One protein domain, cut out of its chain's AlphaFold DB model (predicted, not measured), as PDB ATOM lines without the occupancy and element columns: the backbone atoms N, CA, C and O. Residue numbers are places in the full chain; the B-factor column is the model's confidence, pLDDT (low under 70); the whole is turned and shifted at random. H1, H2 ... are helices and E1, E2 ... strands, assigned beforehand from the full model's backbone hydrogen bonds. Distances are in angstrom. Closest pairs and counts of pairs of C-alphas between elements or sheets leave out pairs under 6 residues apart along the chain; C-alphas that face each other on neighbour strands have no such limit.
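What this domain is: This is residues 3 to 110 of the 561 residues of the protein "AAA domain-containing protein" of Acidobacteria bacterium (UniProt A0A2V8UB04). Two helices, H2 and H3, fold back on each other as a helical hairpin, and a small two-stranded sheet, E3 and E4, packs on H3, leaving H3 between H2 and that sheet. Away from this core lies a strand hairpin, E1 and E2, whose residues 6 to 11 stick out at one end of the longest axis; short H1 lies near the start of H2, and a long tail leads from E4 to H4. The printed part has 108 residues, with four named helices and four named strands in the order E1 E2 H1 H2 H3 E3 E4 H4; E1 and E2 are antiparallel, E3 and E4 parallel. The class is mixed, helices and strands, with under half of the residues in named elements. The whole is only just loose, close to compact, with a radius of gyration of the C-alphas of 15.9 A and spans of 51 by 37 by 26 A.

How they stand to each other: Begin with E1, residues 3 to 6, and E2, residues 11 to 15: they form a hairpin at 137 degrees, with N 4 and O 13 2.9 A apart, within hydrogen-bond range. Next look at H1, residues 26 to 29, and H2, residues 36 to 48: they are close but not clearly touching, the closest C-alphas being those of Gln 29 and Gly 36, 7.5 A apart. H3, residues 57 to 70, touches H2, closest at the C-alphas of Ala 38 and Gln 69, 5.9 A apart. H2 and H3 form a helical hairpin, at a shallow tilt of 15 degrees, opposite ways. E3, residues 75 to 77, comes nearest to H3 at the C-alphas of Phe 76 and Arg 64, 5.5 A apart. E4, residues 90 to 92, is parallel to E3 at 23 degrees, with N 77 and O 91 2.9 A apart, within hydrogen-bond range. H4, residues 106 to 110, is apart from H1, H2 and H3. In H2, H3 and H4 every O i to N i+4 pair is within hydrogen-bond range; H1 is too short for such a pair.

Where its parts are: Find C-alpha 3 at (370.909, 261.371, 299.116), where E1 begins; E2 then measures 12.3 A from first to last C-alpha. H2 measures 18.7 A. From C-alpha 57 at (390.939, 252.690, 309.850), H3 runs 20.3 A to C-alpha 70. H4 ends at C-alpha 110, at (370.764, 231.204, 290.728).

The domain as a whole: The C-alphas farthest apart are those of Thr 8 and Pro 72, 51.6 A. The printed part has no cut. The links E3 to E4 and E4 to H4 are long, and residues 96 to 101 stand free. Mean pLDDT of the printed part is 77.5; look for values under 70 at residues 18 to 19, 29 to 30, 32, 80 to 87 and 101 to 109.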
ATOM      1  N   LEU A   3     370.916 260.056 299.757       83.19
ATOM      2  CA  LEU A   3     370.909 261.371 299.116       83.19
ATOM      3  C   LEU A   3     369.590 262.060 299.466       83.19
ATOM      4  O   LEU A   3     368.530 261.527 299.128       83.19
ATOM      5  N   GLU A   4     369.660 263.215 300.110       84.50
ATOM      6  CA  GLU A   4     368.496 264.046 300.415       84.50
ATOM      7  C   GLU A   4     368.562 265.340 299.606       84.50
ATOM      8  O   GLU A   4     369.640 265.814 299.250       84.50
ATOM      9  N   PHE A   5     367.397 265.874 299.250       85.88
ATOM     10  CA  PHE A   5     367.266 267.147 298.551       85.88
ATOM     11  C   PHE A   5     366.489 268.096 299.448       85.88
ATOM     12  O   PHE A   5     365.330 267.815 299.768       85.88
ATOM     13  N   ASP A   6     367.115 269.201 299.835       83.88
ATOM     14  CA  ASP A   6     366.423 270.272 300.538       83.88
ATOM     15  C   ASP A   6     365.763 271.197 299.487       83.88
ATOM     16  O   ASP A   6     366.429 271.700 298.581       83.88
ATOM     17  N   PRO A   7     364.433 271.402 299.521       81.12
ATOM     18  CA  PRO A   7     363.762 272.325 298.609       81.12
ATOM     19  C   PRO A   7     363.854 273.795 299.055       81.12
ATOM     20  O   PRO A   7     363.485 274.681 298.283       81.12
ATOM     21  N   THR A   8     364.288 274.071 300.290       84.38
ATOM     22  CA  THR A   8     364.397 275.421 300.875       84.38
ATOM     23  C   THR A   8     365.762 276.057 300.611       84.38
ATOM     24  O   THR A   8     365.839 277.245 300.294       84.38
ATOM     25  N   LEU A   9     366.820 275.247 300.643       82.75
ATOM     26  CA  LEU A   9     368.149 275.540 300.115       82.75
ATOM     27  C   LEU A   9     368.402 274.513 299.009       82.75
ATOM     28  O   LEU A   9     368.505 273.347 299.357       82.75
ATOM     29  N   PRO A  10     368.471 274.879 297.710       84.50
ATOM     30  CA  PRO A  10     368.481 273.920 296.599       84.50
ATOM     31  C   PRO A  10     369.819 273.166 296.478       84.50
ATOM     32  O   PRO A  10     370.578 273.340 295.521       84.50
ATOM     33  N   GLU A  11     370.097 272.317 297.461       91.69
ATOM     34  CA  GLU A  11     371.283 271.487 297.601       91.69
ATOM     35  C   GLU A  11     370.913 270.008 297.739       91.69
ATOM     36  O   GLU A  11     369.805 269.636 298.131       91.69
ATOM     37  N   PHE A  12     371.877 269.153 297.403       86.44
ATOM     38  CA  PHE A  12     371.801 267.726 297.667       86.44
ATOM     39  C   PHE A  12     372.791 267.380 298.772       86.44
ATOM     40  O   PHE A  12     374.005 267.474 298.566       86.44
ATOM     41  N   SER A  13     372.281 266.952 299.921       86.00
ATOM     42  CA  SER A  13     373.090 266.497 301.046       86.00
ATOM     43  C   SER A  13     373.224 264.970 301.018       86.00
ATOM     44  O   SER A  13     372.346 264.243 300.546       86.00
ATOM     45  N   ILE A  14     374.364 264.463 301.493       84.38
ATOM     46  CA  ILE A  14     374.565 263.027 301.715       84.38
ATOM     47  C   ILE A  14     374.531 262.804 303.217       84.38
ATOM     48  O   ILE A  14     375.467 263.176 303.925       84.38
ATOM     49  N   VAL A  15     373.444 262.206 303.684       83.69
ATOM     50  CA  VAL A  15     373.186 261.967 305.105       83.69
ATOM     51  C   VAL A  15     373.487 260.503 305.422       83.69
ATOM     52  O   VAL A  15     373.316 259.610 304.580       83.69
ATOM     53  N   GLU A  16     373.962 260.227 306.635       79.19
ATOM     54  CA  GLU A  16     374.045 258.849 307.115       79.19
ATOM     55  C   GLU A  16     372.633 258.248 307.209       79.19
ATOM     56  O   GLU A  16     371.650 258.940 307.445       79.19
ATOM     57  N   ALA A  17     372.514 256.955 306.923       76.56
ATOM     58  CA  ALA A  17     371.226 256.269 306.879       76.56
ATOM     59  C   ALA A  17     371.455 254.786 307.136       76.56
ATOM     60  O   ALA A  17     372.480 254.271 306.676       76.56
ATOM     61  N   ASP A  18     370.472 254.116 307.743       69.31
ATOM     62  CA  ASP A  18     370.482 252.701 308.167       69.31
ATOM     63  C   ASP A  18     370.507 251.678 307.004       69.31
ATOM     64  O   ASP A  18     370.070 250.528 307.121       69.31
ATOM     65  N   SER A  19     370.990 252.090 305.832       69.38
ATOM     66  CA  SER A  19     371.339 251.201 304.734       69.38
ATOM     67  C   SER A  19     372.665 250.490 305.049       69.38
ATOM     68  O   SER A  19     373.672 251.171 305.258       69.38
ATOM     69  N   PRO A  20     372.708 249.141 305.064       71.00
ATOM     70  CA  PRO A  20     373.956 248.415 305.272       71.00
ATOM     71  C   PRO A  20     374.943 248.715 304.139       71.00
ATOM     72  O   PRO A  20     374.547 248.993 303.002       71.00
ATOM     73  N   VAL A  21     376.238 248.647 304.442       80.06
ATOM     74  CA  VAL A  21     377.283 248.803 303.426       80.06
ATOM     75  C   VAL A  21     377.309 247.558 302.538       80.06
ATOM     76  O   VAL A  21     377.204 246.436 303.019       80.06
ATOM     77  N   GLU A  22     377.445 247.749 301.224       79.44
ATOM     78  CA  GLU A  22     377.402 246.666 300.237       79.44
ATOM     79  C   GLU A  22     378.682 246.599 299.395       79.44
ATOM     80  O   GLU A  22     379.122 247.602 298.827       79.44
ATOM     81  N   LEU A  23     379.209 245.387 299.180       82.19
ATOM     82  CA  LEU A  23     380.251 245.144 298.179       82.19
ATOM     83  C   LEU A  23     379.629 244.983 296.780       82.19
ATOM     84  O   LEU A  23     378.907 244.013 296.495       82.19
ATOM     85  N   TYR A  24     379.948 245.914 295.879       80.12
ATOM     86  CA  TYR A  24     379.535 245.855 294.475       80.12
ATOM     87  C   TYR A  24     380.336 244.792 293.705       80.12
ATOM     88  O   TYR A  24     381.457 245.029 293.267       80.12
ATOM     89  N   SER A  25     379.753 243.603 293.534       76.31
ATOM     90  CA  SER A  25     380.467 242.430 293.009       76.31
ATOM     91  C   SER A  25     380.449 242.257 291.491       76.31
ATOM     92  O   SER A  25     381.058 241.311 291.001       76.31
ATOM     93  N   ALA A  26     379.702 243.074 290.742       72.50
ATOM     94  CA  ALA A  26     379.437 242.800 289.326       72.50
ATOM     95  C   ALA A  26     380.725 242.773 288.482       72.50
ATOM     96  O   ALA A  26     380.871 241.925 287.611       72.50
ATOM     97  N   LEU A  27     381.694 243.638 288.805       74.06
ATOM     98  CA  LEU A  27     383.001 243.690 288.136       74.06
ATOM     99  C   LEU A  27     383.842 242.423 288.360       74.06
ATOM    100  O   LEU A  27     384.581 242.014 287.467       74.06
ATOM    101  N   PHE A  28     383.703 241.768 289.516       75.94
ATOM    102  CA  PHE A  28     384.422 240.527 289.817       75.94
ATOM    103  C   PHE A  28     383.847 239.316 289.071       75.94
ATOM    104  O   PHE A  28     384.558 238.345 288.858       75.94
ATOM    105  N   GLN A  29     382.585 239.368 288.625       66.56
ATOM    106  CA  GLN A  29     381.964 238.275 287.857       66.56
ATOM    107  C   GLN A  29     382.510 238.169 286.426       66.56
ATOM    108  O   GLN A  29     382.460 237.097 285.834       66.56
ATOM    109  N   SER A  30     383.048 239.262 285.877       67.44
ATOM    110  CA  SER A  30     383.744 239.281 284.582       67.44
ATOM    111  C   SER A  30     385.227 238.888 284.656       67.44
ATOM    112  O   SER A  30     385.888 238.858 283.620       67.44
ATOM    113  N   MET A  31     385.770 238.615 285.848       74.69
ATOM    114  CA  MET A  31     387.183 238.278 286.044       74.69
ATOM    115  C   MET A  31     387.337 236.759 286.242       74.69
ATOM    116  O   MET A  31     386.929 236.258 287.289       74.69
ATOM    117  N   PRO A  32     387.915 236.011 285.281       66.81
ATOM    118  CA  PRO A  32     387.989 234.548 285.362       66.81
ATOM    119  C   PRO A  32     388.864 234.052 286.523       66.81
ATOM    120  O   PRO A  32     388.609 232.978 287.063       66.81
ATOM    121  N   ASP A  33     389.850 234.850 286.941       71.31
ATOM    122  CA  ASP A  33     390.790 234.504 288.012       71.31
ATOM    123  C   ASP A  33     390.217 234.729 289.426       71.31
ATOM    124  O   ASP A  33     390.834 234.339 290.419       71.31
ATOM    125  N   VAL A  34     389.032 235.346 289.550       74.62
ATOM    126  CA  VAL A  34     388.415 235.654 290.847       74.62
ATOM    127  C   VAL A  34     387.437 234.555 291.261       74.62
ATOM    128  O   VAL A  34     386.326 234.432 290.745       74.62
ATOM    129  N   ALA A  35     387.815 233.777 292.275       72.25
ATOM    130  CA  ALA A  35     386.950 232.744 292.831       72.25
ATOM    131  C   ALA A  35     385.690 233.347 293.486       72.25
ATOM    132  O   ALA A  35     385.770 234.062 294.487       72.25
ATOM    133  N   GLY A  36     384.498 232.975 293.002       71.69
ATOM    134  CA  GLY A  36     383.218 233.476 293.536       71.69
ATOM    135  C   GLY A  36     383.014 233.250 295.045       71.69
ATOM    136  O   GLY A  36     382.347 234.048 295.702       71.69
ATOM    137  N   ARG A  37     383.656 232.222 295.624       75.31
ATOM    138  CA  ARG A  37     383.682 231.974 297.079       75.31
ATOM    139  C   ARG A  37     384.393 233.081 297.868       75.31
ATOM    140  O   ARG A  37     383.935 233.411 298.957       75.31
ATOM    141  N   ALA A  38     385.461 233.678 297.332       77.88
ATOM    142  CA  ALA A  38     386.158 234.794 297.979       77.88
ATOM    143  C   ALA A  38     385.260 236.041 298.030       77.88
ATOM    144  O   ALA A  38     385.109 236.667 299.075       77.88
ATOM    145  N   VAL A  39     384.563 236.334 296.928       79.88
ATOM    146  CA  VAL A  39     383.601 237.447 296.841       79.88
ATOM    147  C   VAL A  39     382.406 237.248 297.787       79.88
ATOM    148  O   VAL A  39     381.932 238.212 298.389       79.88
ATOM    149  N   ALA A  40     381.926 236.011 297.948       76.12
ATOM    150  CA  ALA A  40     380.878 235.678 298.916       76.12
ATOM    151  C   ALA A  40     381.358 235.847 300.370       76.12
ATOM    152  O   ALA A  40     380.657 236.457 301.175       76.12
ATOM    153  N   LYS A  41     382.574 235.385 300.692       82.19
ATOM    154  CA  LYS A  41     383.171 235.543 302.026       82.19
ATOM    155  C   LYS A  41     383.377 237.017 302.392       82.19
ATOM    156  O   LYS A  41     382.970 237.429 303.472       82.19
ATOM    157  N   ALA A  42     383.921 237.821 301.478       83.69
ATOM    158  CA  ALA A  42     384.111 239.254 301.694       83.69
ATOM    159  C   ALA A  42     382.785 240.015 301.890       83.69
ATOM    160  O   ALA A  42     382.744 241.005 302.614       83.69
ATOM    161  N   ARG A  43     381.679 239.554 301.286       79.50
ATOM    162  CA  ARG A  43     380.338 240.085 301.588       79.50
ATOM    163  C   ARG A  43     379.877 239.741 302.993       79.50
ATOM    164  O   ARG A  43     379.409 240.626 303.691       79.50
ATOM    165  N   GLN A  44     380.043 238.490 303.408       80.88
ATOM    166  CA  GLN A  44     379.665 238.051 304.749       80.88
ATOM    167  C   GLN A  44     380.478 238.781 305.835       80.88
ATOM    168  O   GLN A  44     379.920 239.182 306.851       80.88
ATOM    169  N   GLU A  45     381.772 239.016 305.592       84.06
ATOM    170  CA  GLU A  45     382.648 239.847 306.434       84.06
ATOM    171  C   GLU A  45     382.121 241.291 306.538       84.06
ATOM    172  O   GLU A  45     382.037 241.837 307.636       84.06
ATOM    173  N   LEU A  46     381.682 241.881 305.420       82.75
ATOM    174  CA  LEU A  46     381.115 243.235 305.361       82.75
ATOM    175  C   LEU A  46     379.712 243.350 305.998       82.75
ATOM    176  O   LEU A  46     379.382 244.396 306.544       82.75
ATOM    177  N   GLU A  47     378.886 242.302 305.936       76.75
ATOM    178  CA  GLU A  47     377.564 242.250 306.586       76.75
ATOM    179  C   GLU A  47     377.671 242.058 308.110       76.75
ATOM    180  O   GLU A  47     376.815 242.534 308.857       76.75
ATOM    181  N   GLN A  48     378.714 241.365 308.579       79.94
ATOM    182  CA  GLN A  48     378.975 241.136 310.005       79.94
ATOM    183  C   GLN A  48     379.766 242.281 310.655       79.94
ATOM    184  O   GLN A  48     379.554 242.593 311.831       79.94
ATOM    185  N   GLY A  49     380.681 242.908 309.913       73.69
ATOM    186  CA  GLY A  49     381.491 244.028 310.378       73.69
ATOM    187  C   GLY A  49     380.787 245.375 310.218       73.69
ATOM    188  O   GLY A  49     380.229 245.692 309.172       73.69
ATOM    189  N   ARG A  50     380.859 246.229 311.246       73.25
ATOM    190  CA  ARG A  50     380.310 247.598 311.208       73.25
ATOM    191  C   ARG A  50     381.263 248.573 310.508       73.25
ATOM    192  O   ARG A  50     381.740 249.526 311.114       73.25
ATOM    193  N   TYR A  51     381.559 248.320 309.238       83.31
ATOM    194  CA  TYR A  51     382.386 249.214 308.427       83.31
ATOM    195  C   TYR A  51     381.579 250.433 307.974       83.31
ATOM    196  O   TYR A  51     380.472 250.283 307.465       83.31
ATOM    197  N   HIS A  52     382.146 251.635 308.093       81.00
ATOM    198  CA  HIS A  52     381.564 252.853 307.525       81.00
ATOM    199  C   HIS A  52     382.363 253.280 306.276       81.00
ATOM    200  O   HIS A  52     383.591 253.369 306.358       81.00
ATOM    201  N   PRO A  53     381.738 253.595 305.118       78.94
ATOM    202  CA  PRO A  53     382.468 253.788 303.855       78.94
ATOM    203  C   PRO A  53     383.492 254.932 303.872       78.94
ATOM    204  O   PRO A  53     384.435 254.922 303.083       78.94
ATOM    205  N   MET A  54     383.307 255.910 304.767       78.19
ATOM    206  CA  MET A  54     384.230 257.035 304.960       78.19
ATOM    207  C   MET A  54     385.120 256.910 306.207       78.19
ATOM    208  O   MET A  54     385.997 257.750 306.401       78.19
ATOM    209  N   ALA A  55     384.940 255.880 307.044       80.06
ATOM    210  CA  ALA A  55     385.890 255.599 308.120       80.06
ATOM    211  C   ALA A  55     387.202 255.081 307.511       80.06
ATOM    212  O   ALA A  55     387.188 254.169 306.682       80.06
ATOM    213  N   ARG A  56     388.339 255.677 307.898       76.38
ATOM    214  CA  ARG A  56     389.653 255.305 307.347       76.38
ATOM    215  C   ARG A  56     390.131 253.953 307.886       76.38
ATOM    216  O   ARG A  56     390.404 253.062 307.088       76.38
ATOM    217  N   GLU A  57     390.218 253.801 309.207       76.31
ATOM    218  CA  GLU A  57     390.939 252.690 309.850       76.31
ATOM    219  C   GLU A  57     390.264 251.325 309.643       76.31
ATOM    220  O   GLU A  57     390.854 250.455 308.994       76.31
ATOM    221  N   ASP A  58     389.017 251.160 310.099       74.25
ATOM    222  CA  ASP A  58     388.274 249.890 310.006       74.25
ATOM    223  C   ASP A  58     388.161 249.404 308.555       74.25
ATOM    224  O   ASP A  58     388.464 248.256 308.218       74.25
ATOM    225  N   THR A  59     387.791 250.315 307.655       85.12
ATOM    226  CA  THR A  59     387.626 250.017 306.232       85.12
ATOM    227  C   THR A  59     388.972 249.738 305.551       85.12
ATOM    228  O   THR A  59     389.009 248.986 304.580       85.12
ATOM    229  N   SER A  60     390.103 250.272 306.036       86.44
ATOM    230  CA  SER A  60     391.431 249.907 305.502       86.44
ATOM    231  C   SER A  60     391.833 248.481 305.875       86.44
ATOM    232  O   SER A  60     392.515 247.826 305.089       86.44
ATOM    233  N   ALA A  61     391.408 247.960 307.031       85.06
ATOM    234  CA  ALA A  61     391.610 246.548 307.360       85.06
ATOM    235  C   ALA A  61     390.824 245.639 306.396       85.06
ATOM    236  O   ALA A  61     391.409 244.730 305.799       85.06
ATOM    237  N   PHE A  62     389.546 245.951 306.160       88.38
ATOM    238  CA  PHE A  62     388.707 245.224 305.202       88.38
ATOM    239  C   PHE A  62     389.263 245.270 303.769       88.38
ATOM    240  O   PHE A  62     389.357 244.238 303.110       88.38
ATOM    241  N   LEU A  63     389.689 246.436 303.269       88.38
ATOM    242  CA  LEU A  63     390.189 246.548 301.891       88.38
ATOM    243  C   LEU A  63     391.529 245.815 301.669       88.38
ATOM    244  O   LEU A  63     391.736 245.278 300.582       88.38
ATOM    245  N   ARG A  64     392.392 245.707 302.694       87.19
ATOM    246  CA  ARG A  64     393.586 244.827 302.667       87.19
ATOM    247  C   ARG A  64     393.211 243.341 302.678       87.19
ATOM    248  O   ARG A  64     393.807 242.558 301.944       87.19
ATOM    249  N   SER A  65     392.222 242.956 303.489       86.19
ATOM    250  CA  SER A  65     391.664 241.593 303.499       86.19
ATOM    251  C   SER A  65     391.131 241.231 302.106       86.19
ATOM    252  O   SER A  65     391.485 240.196 301.543       86.19
ATOM    253  N   LEU A  66     390.363 242.139 301.494       87.62
ATOM    254  CA  LEU A  66     389.791 241.977 300.161       87.62
ATOM    255  C   LEU A  66     390.857 241.877 299.056       87.62
ATOM    256  O   LEU A  66     390.721 241.011 298.193       87.62
ATOM    257  N   SER A  67     391.917 242.699 299.063       87.31
ATOM    258  CA  SER A  67     392.956 242.627 298.018       87.31
ATOM    259  C   SER A  67     393.665 241.267 298.021       87.31
ATOM    260  O   SER A  67     393.792 240.648 296.963       87.31
ATOM    261  N   ALA A  68     394.014 240.756 299.206       84.19
ATOM    262  CA  ALA A  68     394.635 239.443 299.381       84.19
ATOM    263  C   ALA A  68     393.680 238.267 299.080       84.19
ATOM    264  O   ALA A  68     394.118 237.225 298.595       84.19
ATOM    265  N   GLN A  69     392.374 238.419 299.343       83.12
ATOM    266  CA  GLN A  69     391.356 237.416 298.994       83.12
ATOM    267  C   GLN A  69     391.077 237.346 297.481       83.12
ATOM    268  O   GLN A  69     390.713 236.280 296.984       83.12
ATOM    269  N   LEU A  70     391.229 238.457 296.752       81.69
ATOM    270  CA  LEU A  70     391.031 238.518 295.298       81.69
ATOM    271  C   LEU A  70     392.262 238.061 294.503       81.69
ATOM    272  O   LEU A  70     392.099 237.510 293.416       81.69
ATOM    273  N   SER A  71     393.482 238.286 295.006       80.56
ATOM    274  CA  SER A  71     394.718 237.816 294.369       80.56
ATOM    275  C   SER A  71     395.864 237.667 295.380       80.56
ATOM    276  O   SER A  71     396.048 238.559 296.209       80.56
ATOM    277  N   PRO A  72     396.720 236.626 295.275       77.75
ATOM    278  CA  PRO A  72     397.887 236.455 296.150       77.75
ATOM    279  C   PRO A  72     398.905 237.605 296.108       77.75
ATOM    280  O   PRO A  72     399.720 237.725 297.018       77.75
ATOM    281  N   GLN A  73     398.888 238.421 295.048       77.94
ATOM    282  CA  GLN A  73     399.758 239.591 294.871       77.94
ATOM    283  C   GLN A  73     398.966 240.915 294.930       77.94
ATOM    284  O   GLN A  73     399.463 241.951 294.500       77.94
ATOM    285  N   GLY A  74     397.720 240.891 295.420       80.81
ATOM    286  CA  GLY A  74     396.842 242.061 295.453       80.81
ATOM    287  C   GLY A  74     397.244 243.095 296.509       80.81
ATOM    288  O   GLY A  74     397.250 242.803 297.706       80.81
ATOM    289  N   GLU A  75     397.507 244.327 296.077       83.44
ATOM    290  CA  GLU A  75     397.957 245.429 296.939       83.44
ATOM    291  C   GLU A  75     396.794 246.369 297.311       83.44
ATOM    292  O   GLU A  75     395.860 246.574 296.530       83.44
ATOM    293  N   PHE A  76     396.849 246.971 298.503       85.94
ATOM    294  CA  PHE A  76     395.932 248.035 298.923       85.94
ATOM    295  C   PHE A  76     396.689 249.348 299.145       85.94
ATOM    296  O   PHE A  76     397.605 249.414 299.966       85.94
ATOM    297  N   GLN A  77     396.257 250.403 298.456       84.75
ATOM    298  CA  GLN A  77     396.834 251.742 298.513       84.75
ATOM    299  C   GLN A  77     395.829 252.726 299.136       84.75
ATOM    300  O   GLN A  77     394.785 253.021 298.556       84.75
ATOM    301  N   ASP A  78     396.148 253.261 300.318       75.88
ATOM    302  CA  ASP A  78     395.225 254.131 301.064       75.88
ATOM    303  C   ASP A  78     395.057 255.521 300.412       75.88
ATOM    304  O   ASP A  78     393.960 256.071 300.401       75.88
ATOM    305  N   GLU A  79     396.116 256.066 299.795       73.75
ATOM    306  CA  GLU A  79     396.093 257.400 299.179       73.75
ATOM    307  C   GLU A  79     396.540 257.402 297.707       73.75
ATOM    308  O   GLU A  79     397.595 256.874 297.347       73.75
ATOM    309  N   GLY A  80     395.740 258.064 296.864       67.44
ATOM    310  CA  GLY A  80     396.028 258.349 295.455       67.44
ATOM    311  C   GLY A  80     395.240 257.506 294.434       67.44
ATOM    312  O   GLY A  80     394.685 256.451 294.763       67.44
ATOM    313  N   PRO A  81     395.172 257.961 293.166       66.06
ATOM    314  CA  PRO A  81     394.643 257.145 292.078       66.06
ATOM    315  C   PRO A  81     395.533 255.913 291.866       66.06
ATOM    316  O   PRO A  81     396.761 256.006 291.941       66.06
ATOM    317  N   ALA A  82     394.913 254.764 291.593       65.00
ATOM    318  CA  ALA A  82     395.632 253.519 291.343       65.00
ATOM    319  C   ALA A  82     396.612 253.669 290.164       65.00
ATOM    320  O   ALA A  82     396.296 254.278 289.139       65.00
ATOM    321  N   ARG A  83     397.815 253.101 290.303       65.69
ATOM    322  CA  ARG A  83     398.849 253.146 289.258       65.69
ATOM    323  C   ARG A  83     398.476 252.225 288.092       65.69
ATOM    324  O   ARG A  83     398.672 251.014 288.162       65.69
ATOM    325  N   SER A  84     397.978 252.803 287.004       57.19
ATOM    326  CA  SER A  84     397.695 252.076 285.760       57.19
ATOM    327  C   SER A  84     398.976 251.473 285.165       57.19
ATOM    328  O   SER A  84     399.848 252.217 284.723       57.19
ATOM    329  N   GLY A  85     399.078 250.139 285.126       59.66
ATOM    330  CA  GLY A  85     400.169 249.420 284.443       59.66
ATOM    331  C   GLY A  85     400.864 248.298 285.227       59.66
ATOM    332  O   GLY A  85     401.783 247.686 284.691       59.66
ATOM    333  N   GLY A  86     400.463 248.012 286.471       63.47
ATOM    334  CA  GLY A  86     400.979 246.862 287.227       63.47
ATOM    335  C   GLY A  86     400.408 245.515 286.758       63.47
ATOM    336  O   GLY A  86     399.280 245.447 286.279       63.47
ATOM    337  N   SER A  87     401.162 244.428 286.952       68.38
ATOM    338  CA  SER A  87     400.709 243.044 286.707       68.38
ATOM    339  C   SER A  87     399.801 242.478 287.810       68.38
ATOM    340  O   SER A  87     399.377 241.329 287.726       68.38
ATOM    341  N   CYS A  88     399.544 243.259 288.861       72.69
ATOM    342  CA  CYS A  88     398.832 242.855 290.070       72.69
ATOM    343  C   CYS A  88     397.633 243.788 290.305       72.69
ATOM    344  O   CYS A  88     397.737 244.983 290.009       72.69
ATOM    345  N   PRO A  89     396.501 243.295 290.841       78.56
ATOM    346  CA  PRO A  89     395.357 244.147 291.137       78.56
ATOM    347  C   PRO A  89     395.654 245.049 292.342       78.56
ATOM    348  O   PRO A  89     396.056 244.570 293.401       78.56
ATOM    349  N   VAL A  90     395.412 246.351 292.185       83.81
ATOM    350  CA  VAL A  90     395.559 247.347 293.255       83.81
ATOM    351  C   VAL A  90     394.184 247.892 293.623       83.81
ATOM    352  O   VAL A  90     393.472 248.421 292.770       83.81
ATOM    353  N   ILE A  91     393.815 247.790 294.899       86.81
ATOM    354  CA  ILE A  91     392.635 248.460 295.455       86.81
ATOM    355  C   ILE A  91     393.090 249.809 296.012       86.81
ATOM    356  O   ILE A  91     393.929 249.835 296.908       86.81
ATOM    357  N   SER A  92     392.532 250.924 295.530       86.69
ATOM    358  CA  SER A  92     392.771 252.241 296.133       86.69
ATOM    359  C   SER A  92     391.489 252.947 296.561       86.69
ATOM    360  O   SER A  92     390.397 252.675 296.053       86.69
ATOM    361  N   ARG A  93     391.609 253.840 297.549       83.62
ATOM    362  CA  ARG A  93     390.474 254.580 298.109       83.62
ATOM    363  C   ARG A  93     390.251 255.889 297.347       83.62
ATOM    364  O   ARG A  93     390.921 256.887 297.584       83.62
ATOM    365  N   SER A  94     389.247 255.891 296.473       85.06
ATOM    366  CA  SER A  94     388.728 257.095 295.815       85.06
ATOM    367  C   SER A  94     387.202 257.143 295.969       85.06
ATOM    368  O   SER A  94     386.500 256.414 295.262       85.06
ATOM    369  N   PRO A  95     386.659 257.921 296.928       81.44
ATOM    370  CA  PRO A  95     385.216 258.047 297.116       81.44
ATOM    371  C   PRO A  95     384.564 258.695 295.889       81.44
ATOM    372  O   PRO A  95     384.883 259.828 295.536       81.44
ATOM    373  N   VAL A  96     383.636 257.982 295.249       84.69
ATOM    374  CA  VAL A  96     382.909 258.458 294.065       84.69
ATOM    375  C   VAL A  96     381.408 258.245 294.220       84.69
ATOM    376  O   VAL A  96     380.953 257.202 294.689       84.69
ATOM    377  N   ILE A  97     380.631 259.230 293.773       82.56
ATOM    378  CA  ILE A  97     379.183 259.110 293.608       82.56
ATOM    379  C   ILE A  97     378.946 258.627 292.179       82.56
ATOM    380  O   ILE A  97     379.343 259.296 291.226       82.56
ATOM    381  N   PHE A  98     378.307 257.469 292.012       83.62
ATOM    382  CA  PHE A  98     377.970 256.935 290.693       83.62
ATOM    383  C   PHE A  98     376.541 256.392 290.666       83.62
ATOM    384  O   PHE A  98     376.070 255.755 291.609       83.62
ATOM    385  N   LEU A  99     375.844 256.642 289.558       79.94
ATOM    386  CA  LEU A  99     374.497 256.137 289.336       79.94
ATOM    387  C   LEU A  99     374.578 254.680 288.855       79.94
ATOM    388  O   LEU A  99     375.242 254.394 287.860       79.94
ATOM    389  N   ARG A 100     373.886 253.755 289.533       72.25
ATOM    390  CA  ARG A 100     373.808 252.342 289.126       72.25
ATOM    391  C   ARG A 100     372.364 251.856 289.063       72.25
ATOM    392  O   ARG A 100     371.569 252.152 289.955       72.25
ATOM    393  N   GLN A 101     372.050 251.026 288.071       63.59
ATOM    394  CA  GLN A 101     370.878 250.156 288.165       63.59
ATOM    395  C   GLN A 101     371.150 249.100 289.247       63.59
ATOM    396  O   GLN A 101     372.234 248.514 289.310       63.59
ATOM    397  N   ARG A 102     370.190 248.890 290.157       61.31
ATOM    398  CA  ARG A 102     370.317 247.887 291.222       61.31
ATOM    399  C   ARG A 102     370.095 246.497 290.626       61.31
ATOM    400  O   ARG A 102     368.974 246.002 290.605       61.31
ATOM    401  N   ASN A 103     371.171 245.860 290.169       56.47
ATOM    402  CA  ASN A 103     371.149 244.465 289.731       56.47
ATOM    403  C   ASN A 103     371.061 243.549 290.964       56.47
ATOM    404  O   ASN A 103     372.070 243.067 291.480       56.47
ATOM    405  N   VAL A 104     369.836 243.379 291.471       59.00
ATOM    406  CA  VAL A 104     369.512 242.627 292.692       59.00
ATOM    407  C   VAL A 104     369.877 241.153 292.531       59.00
ATOM    408  O   VAL A 104     369.110 240.408 291.940       59.00
ATOM    409  N   GLY A 105     371.022 240.729 293.074       61.94
ATOM    410  CA  GLY A 105     371.293 239.369 293.575       61.94
ATOM    411  C   GLY A 105     371.161 238.146 292.646       61.94
ATOM    412  O   GLY A 105     371.611 237.076 293.047       61.94
ATOM    413  N   TYR A 106     370.599 238.251 291.437       68.38
ATOM    414  CA  TYR A 106     370.106 237.107 290.659       68.38
ATOM    415  C   TYR A 106     371.173 236.047 290.393       68.38
ATOM    416  O   TYR A 106     370.901 234.869 290.573       68.38
ATOM    417  N   ALA A 107     372.399 236.447 290.048       65.12
ATOM    418  CA  ALA A 107     373.504 235.510 289.844       65.12
ATOM    419  C   ALA A 107     373.828 234.681 291.107       65.12
ATOM    420  O   ALA A 107     374.095 233.490 291.007       65.12
ATOM    421  N   VAL A 108     373.755 235.291 292.296       68.31
ATOM    422  CA  VAL A 108     373.986 234.602 293.579       68.31
ATOM    423  C   VAL A 108     372.805 233.692 293.920       68.31
ATOM    424  O   VAL A 108     373.013 232.549 294.316       68.31
ATOM    425  N   ALA A 109     371.573 234.161 293.706       69.44
ATOM    426  CA  ALA A 109     370.367 233.362 293.914       69.44
ATOM    427  C   ALA A 109     370.330 232.131 292.989       69.44
ATOM    428  O   ALA A 109     370.080 231.024 293.452       69.44
ATOM    429  N   ILE A 110     370.654 232.299 291.702       77.75
ATOM    430  CA  ILE A 110     370.764 231.204 290.728       77.75
ATOM    431  C   ILE A 110     371.852 230.213 291.157       77.75
ATOM    432  O   ILE A 110     371.598 229.012 291.165       77.75
TER     433      ILE A 110